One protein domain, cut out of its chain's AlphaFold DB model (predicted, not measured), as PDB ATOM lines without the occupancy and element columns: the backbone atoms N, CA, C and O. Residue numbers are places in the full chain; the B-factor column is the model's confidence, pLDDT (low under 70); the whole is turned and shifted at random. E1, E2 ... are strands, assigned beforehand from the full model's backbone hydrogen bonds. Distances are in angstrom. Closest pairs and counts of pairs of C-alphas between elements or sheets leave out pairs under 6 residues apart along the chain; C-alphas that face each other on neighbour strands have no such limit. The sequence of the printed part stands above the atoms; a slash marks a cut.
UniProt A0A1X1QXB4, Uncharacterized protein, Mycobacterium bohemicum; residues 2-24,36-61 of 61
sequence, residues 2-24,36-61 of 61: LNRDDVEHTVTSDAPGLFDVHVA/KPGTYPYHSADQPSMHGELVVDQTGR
ATOM      1  N   LEU A   2      28.218  39.403   8.200       96.62
ATOM      2  CA  LEU A   2      27.364  38.814   9.228       96.62
ATOM      3  C   LEU A   2      28.142  38.667  10.536       96.62
ATOM      4  O   LEU A   2      29.127  37.930  10.576       96.62
ATOM      5  N   ASN A   3      27.657  39.301  11.601       96.75
ATOM      6  CA  ASN A   3      28.123  39.070  12.960       96.75
ATOM      7  C   ASN A   3      27.307  37.932  13.595       96.75
ATOM      8  O   ASN A   3      26.087  38.024  13.738       96.75
ATOM      9  N   ARG A   4      27.980  36.834  13.953       97.50
ATOM     10  CA  ARG A   4      27.347  35.664  14.586       97.50
ATOM     11  C   ARG A   4      27.451  35.671  16.109       97.50
ATOM     12  O   ARG A   4      26.848  34.793  16.730       97.50
ATOM     13  N   ASP A   5      28.158  36.638  16.675       96.19
ATOM     14  CA  ASP A   5      28.431  36.751  18.099       96.19
ATOM     15  C   ASP A   5      27.379  37.625  18.799       96.19
ATOM     16  O   ASP A   5      26.492  38.217  18.172       96.19
ATOM     17  N   ASP A   6      27.485  37.683  20.128       97.44
ATOM     18  CA  ASP A   6      26.608  38.466  21.007       97.44
ATOM     19  C   ASP A   6      27.186  39.851  21.360       97.44
ATOM     20  O   ASP A   6      26.595  40.587  22.149       97.44
ATOM     21  N   VAL A   7      28.329  40.220  20.775       95.75
ATOM     22  CA  VAL A   7      28.988  41.523  20.952       95.75
ATOM     23  C   VAL A   7      29.082  42.251  19.617       95.75
ATOM     24  O   VAL A   7      29.163  41.607  18.571       95.75
ATOM     25  N   GLU A   8      29.023  43.584  19.638       95.88
ATOM     26  CA  GLU A   8      29.253  44.391  18.437       95.88
ATOM     27  C   GLU A   8      30.701  44.235  17.967       95.88
ATOM     28  O   GLU A   8      31.618  44.085  18.775       95.88
ATOM     29  N   HIS A   9      30.877  44.277  16.650       96.62
ATOM     30  CA  HIS A   9      32.182  44.291  16.012       96.62
ATOM     31  C   HIS A   9      32.255  45.402  14.977       96.62
ATOM     32  O   HIS A   9      31.249  45.788  14.377       96.62
ATOM     33  N   THR A  10      33.474  45.852  14.719       96.88
ATOM     34  CA  THR A  10      33.781  46.896  13.744       96.88
ATOM     35  C   THR A  10      34.646  46.360  12.611       96.88
ATOM     36  O   THR A  10      35.484  45.476  12.800       96.88
ATOM     37  N   VAL A  11      34.425  46.901  11.418       96.62
ATOM     38  CA  VAL A  11      35.302  46.745  10.258       96.62
ATOM     39  C   VAL A  11      35.734  48.144   9.842       96.62
ATOM     40  O   VAL A  11      35.014  48.842   9.125       96.62
ATOM     41  N   THR A  12      36.902  48.549  10.326       96.88
ATOM     42  CA  THR A  12      37.440  49.900  10.175       96.88
ATOM     43  C   THR A  12      38.690  49.851   9.307       96.88
ATOM     44  O   THR A  12      39.630  49.110   9.588       96.88
ATOM     45  N   SER A  13      38.693  50.623   8.222       97.19
ATOM     46  CA  SER A  13      39.834  50.724   7.310       97.19
ATOM     47  C   SER A  13      41.042  51.367   7.992       97.19
ATOM     48  O   SER A  13      40.915  52.417   8.623       97.19
ATOM     49  N   ASP A  14      42.234  50.815   7.759       97.12
ATOM     50  CA  ASP A  14      43.494  51.435   8.194       97.12
ATOM     51  C   ASP A  14      43.822  52.698   7.377       97.12
ATOM     52  O   ASP A  14      44.530  53.598   7.835       97.12
ATOM     53  N   ALA A  15      43.290  52.792   6.155       95.50
ATOM     54  CA  ALA A  15      43.360  54.000   5.345       95.50
ATOM     55  C   ALA A  15      42.202  54.958   5.699       95.50
ATOM     56  O   ALA A  15      41.041  54.529   5.703       95.50
ATOM     57  N   PRO A  16      42.473  56.258   5.932       93.25
ATOM     58  CA  PRO A  16      41.450  57.213   6.343       93.25
ATOM     59  C   PRO A  16      40.292  57.330   5.346       93.25
ATOM     60  O   PRO A  16      40.502  57.577   4.159       93.25
ATOM     61  N   GLY A  17      39.064  57.220   5.854       93.00
ATOM     62  CA  GLY A  17      37.847  57.576   5.123       93.00
ATOM     63  C   GLY A  17      37.384  56.586   4.051       93.00
ATOM     64  O   GLY A  17      36.489  56.939   3.291       93.00
ATOM     65  N   LEU A  18      37.957  55.376   3.968       95.81
ATOM     66  CA  LEU A  18      37.479  54.370   3.008       95.81
ATOM     67  C   LEU A  18      36.207  53.665   3.481       95.81
ATOM     68  O   LEU A  18      35.241  53.582   2.731       95.81
ATOM     69  N   PHE A  19      36.208  53.153   4.707       95.75
ATOM     70  CA  PHE A  19      35.041  52.547   5.339       95.75
ATOM     71  C   PHE A  19      35.247  52.449   6.852       95.75
ATOM     72  O   PHE A  19      36.370  52.261   7.326       95.75
ATOM     73  N   ASP A  20      34.143  52.567   7.582       96.19
ATOM     74  CA  ASP A  20      34.046  52.348   9.020       96.19
ATOM     75  C   ASP A  20      32.642  51.810   9.312       96.19
ATOM     76  O   ASP A  20      31.642  52.502   9.105       96.19
ATOM     77  N   VAL A  21      32.552  50.520   9.640       96.00
ATOM     78  CA  VAL A  21      31.283  49.786   9.674       96.00
ATOM     79  C   VAL A  21      31.104  49.125  11.027       96.00
ATOM     80  O   VAL A  21      31.903  48.278  11.414       96.00
ATOM     81  N   HIS A  22      29.996  49.444  11.691       96.69
ATOM     82  CA  HIS A  22      29.542  48.750  12.891       96.69
ATOM     83  C   HIS A  22      28.598  47.607  12.510       96.69
ATOM     84  O   HIS A  22      27.657  47.779  11.726       96.69
ATOM     85  N   VAL A  23      28.843  46.424  13.067       96.88
ATOM     86  CA  VAL A  23      28.016  45.232  12.869       96.88
ATOM     87  C   VAL A  23      27.499  44.767  14.225       96.88
ATOM     88  O   VAL A  23      28.199  44.099  14.991       96.88
ATOM     89  N   ALA A  24      26.249  45.132  14.513       97.50
ATOM     90  CA  ALA A  24      25.570  44.806  15.763       97.50
ATOM     91  C   ALA A  24      25.516  43.284  16.028       97.50
ATOM     92  O   ALA A  24      25.601  42.490  15.080       97.50
ATOM     93  N   LYS A  36      38.965  51.146  -6.348       94.50
ATOM     94  CA  LYS A  36      40.309  50.956  -6.879       94.50
ATOM     95  C   LYS A  36      40.816  49.554  -6.546       94.50
ATOM     96  O   LYS A  36      40.638  49.090  -5.423       94.50
ATOM     97  N   PRO A  37      41.498  48.895  -7.491       96.00
ATOM     98  CA  PRO A  37      42.182  47.645  -7.216       96.00
ATOM     99  C   PRO A  37      43.291  47.844  -6.190       96.00
ATOM    100  O   PRO A  37      44.032  48.830  -6.251       96.00
ATOM    101  N   GLY A  38      43.431  46.884  -5.286       95.88
ATOM    102  CA  GLY A  38      44.435  46.919  -4.237       95.88
ATOM    103  C   GLY A  38      44.064  46.069  -3.031       95.88
ATOM    104  O   GLY A  38      42.986  45.479  -2.958       95.88
ATOM    105  N   THR A  39      44.988  46.038  -2.075       97.62
ATOM    106  CA  THR A  39      44.802  45.415  -0.765       97.62
ATOM    107  C   THR A  39      44.572  46.506   0.272       97.62
ATOM    108  O   THR A  39      45.378  47.430   0.390       97.62
ATOM    109  N   TYR A  40      43.483  46.385   1.024       97.44
ATOM    110  CA  TYR A  40      43.051  47.339   2.038       97.44
ATOM    111  C   TYR A  40      42.989  46.645   3.404       97.44
ATOM    112  O   TYR A  40      42.009  45.946   3.683       97.44
ATOM    113  N   PRO A  41      44.028  46.796   4.247       98.00
ATOM    114  CA  PRO A  41      43.998  46.312   5.620       98.00
ATOM    115  C   PRO A  41      42.884  46.987   6.423       98.00
ATOM    116  O   PRO A  41      42.588  48.173   6.235       98.00
ATOM    117  N   TYR A  42      42.264  46.219   7.308       97.38
ATOM    118  CA  TYR A  42      41.259  46.700   8.241       97.38
ATOM    119  C   TYR A  42      41.405  46.010   9.595       97.38
ATOM    120  O   TYR A  42      41.900  44.881   9.695       97.38
ATOM    121  N   HIS A  43      40.898  46.666  10.631       97.00
ATOM    122  CA  HIS A  43      40.855  46.149  11.992       97.00
ATOM    123  C   HIS A  43      39.482  46.370  12.624       97.00
ATOM    124  O   HIS A  43      38.661  47.143  12.130       97.00
ATOM    125  N   SER A  44      39.239  45.680  13.735       95.75
ATOM    126  CA  SER A  44      38.200  46.078  14.677       95.75
ATOM    127  C   SER A  44      38.768  47.058  15.692       95.75
ATOM    128  O   SER A  44      39.780  46.773  16.334       95.75
ATOM    129  N   ALA A  45      38.088  48.186  15.872       91.31
ATOM    130  CA  ALA A  45      38.419  49.191  16.876       91.31
ATOM    131  C   ALA A  45      38.360  48.631  18.310       91.31
ATOM    132  O   ALA A  45      39.108  49.072  19.182       91.31
ATOM    133  N   ASP A  46      37.502  47.634  18.545       88.50
ATOM    134  CA  ASP A  46      37.204  47.110  19.882       88.50
ATOM    135  C   ASP A  46      38.053  45.886  20.256       88.50
ATOM    136  O   ASP A  46      38.161  45.532  21.431       88.50
ATOM    137  N   GLN A  47      38.671  45.222  19.271       89.81
ATOM    138  CA  GLN A  47      39.443  43.993  19.470       89.81
ATOM    139  C   GLN A  47      40.754  44.028  18.668       89.81
ATOM    140  O   GLN A  47      40.757  43.664  17.492       89.81
ATOM    141  N   PRO A  48      41.898  44.372  19.296       84.56
ATOM    142  CA  PRO A  48      43.175  44.566  18.596       84.56
ATOM    143  C   PRO A  48      43.686  43.347  17.819       84.56
ATOM    144  O   PRO A  48      44.459  43.482  16.876       84.56
ATOM    145  N   SER A  49      43.287  42.135  18.218       94.19
ATOM    146  CA  SER A  49      43.660  40.907  17.514       94.19
ATOM    147  C   SER A  49      42.816  40.640  16.268       94.19
ATOM    148  O   SER A  49      43.185  39.768  15.486       94.19
ATOM    149  N   MET A  50      41.700  41.345  16.071       96.44
ATOM    150  CA  MET A  50      40.802  41.128  14.941       96.44
ATOM    151  C   MET A  50      41.161  42.063  13.785       96.44
ATOM    152  O   MET A  50      40.840  43.249  13.798       96.44
ATOM    153  N   HIS A  51      41.831  41.506  12.780       97.12
ATOM    154  CA  HIS A  51      42.289  42.208  11.583       97.12
ATOM    155  C   HIS A  51      42.090  41.343  10.335       97.12
ATOM    156  O   HIS A  51      41.963  40.119  10.421       97.12
ATOM    157  N   GLY A  52      42.064  41.982   9.169       96.69
ATOM    158  CA  GLY A  52      41.970  41.306   7.882       96.69
ATOM    159  C   GLY A  52      42.340  42.216   6.719       96.69
ATOM    160  O   GLY A  52      42.707  43.375   6.902       96.69
ATOM    161  N   GLU A  53      42.240  41.675   5.508       97.56
ATOM    162  CA  GLU A  53      42.525  42.396   4.269       97.56
ATOM    163  C   GLU A  53      41.332  42.294   3.314       97.56
ATOM    164  O   GLU A  53      40.857  41.199   3.004       97.56
ATOM    165  N   LEU A  54      40.852  43.440   2.825       96.19
ATOM    166  CA  LEU A  54      39.931  43.505   1.696       96.19
ATOM    167  C   LEU A  54      40.756  43.617   0.412       96.19
ATOM    168  O   LEU A  54      41.419  44.627   0.183       96.19
ATOM    169  N   VAL A  55      40.707  42.587  -0.429       96.31
ATOM    170  CA  VAL A  55      41.351  42.599  -1.747       96.31
ATOM    171  C   VAL A  55      40.311  42.959  -2.800       96.31
ATOM    172  O   VAL A  55      39.333  42.236  -2.990       96.31
ATOM    173  N   VAL A  56      40.532  44.078  -3.484       95.12
ATOM    174  CA  VAL A  56      39.742  44.512  -4.639       95.12
ATOM    175  C   VAL A  56      40.559  44.218  -5.891       95.12
ATOM    176  O   VAL A  56      41.671  44.725  -6.038       95.12
ATOM    177  N   ASP A  57      40.022  43.398  -6.789       92.25
ATOM    178  CA  ASP A  57      40.677  43.044  -8.052       92.25
ATOM    179  C   ASP A  57      39.993  43.722  -9.251       92.25
ATOM    180  O   ASP A  57      38.806  44.059  -9.215       92.25
ATOM    181  N   GLN A  58      40.739  43.911 -10.342       83.06
ATOM    182  CA  GLN A  58      40.168  44.291 -11.630       83.06
ATOM    183  C   GLN A  58      39.521  43.074 -12.269       83.06
ATOM    184  O   GLN A  58      40.167  42.298 -12.972       83.06
ATOM    185  N   THR A  59      38.214  42.937 -12.096       68.44
ATOM    186  CA  THR A  59      37.457  41.973 -12.896       68.44
ATOM    187  C   THR A  59      37.499  42.400 -14.373       68.44
ATOM    188  O   THR A  59      36.801  43.336 -14.756       68.44
ATOM    189  N   GLY A  60      38.331  41.746 -15.202       62.28
ATOM    190  CA  GLY A  60      38.316  41.927 -16.664       62.28
ATOM    191  C   GLY A  60      39.646  41.877 -17.432       62.28
ATOM    192  O   GLY A  60      39.749  42.576 -18.440       62.28
ATOM    193  N   ARG A  61      40.650  41.095 -17.009       53.09
ATOM    194  CA  ARG A  61      41.822  40.800 -17.857       53.09
ATOM    195  C   ARG A  61      41.670  39.490 -18.617       53.09
ATOM    196  O   ARG A  61      41.157  38.527 -18.010       53.09
TER     197      ARG A  61
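AT A GLANCE: This is residues 2 to 24 and 36 to 61 of the 61 residues of an uncharacterized protein of Mycobacterium bohemicum (UniProt A0A1X1QXB4). Two hairpins, E1 with E2 and E3 with E4, join through E1 and E3 into one strongly twisted antiparallel sheet, E2 E1 E3 E4, curled like part of a barrel. The 49 printed residues include four named strands, E1 to E4 along the chain, and no named helix: all strand, though under half are in strands. The whole is loose, radius of gyration of the C-alphas 12.5 A, spanning 42 by 22 by 18 A.

HOW THE PARTS SIT: E1, residues 9 to 13, is antiparallel to E2, residues 20 to 23, at 164 degrees, with N 11 and O 21 2.9 A apart. E1 is antiparallel to E3, residues 38 to 43, at 141 degrees, with N 12 and O 43 2.9 A apart. E3 is antiparallel to E4, residues 51 to 56, at 156 degrees, with N 40 and O 54 2.8 A apart. These N and O pairs are within hydrogen-bond range.

IN THESE COORDINATES: E1 (13.3 A) begins at C-alpha 9 (32.182, 44.291, 16.012). E2 measures 10.1 A, E3 16.6 A. E4 (16.6 A) ends at C-alpha 56 (39.742, 44.512, -4.639).

THE WHOLE: The farthest C-alphas, Asp 6 and Arg 61, are 41.8 A apart. Residues 25 to 35 are not printed; C-alphas 24 and 36 are 27.7 A apart. Residues 59 to 61 have pLDDT under 70.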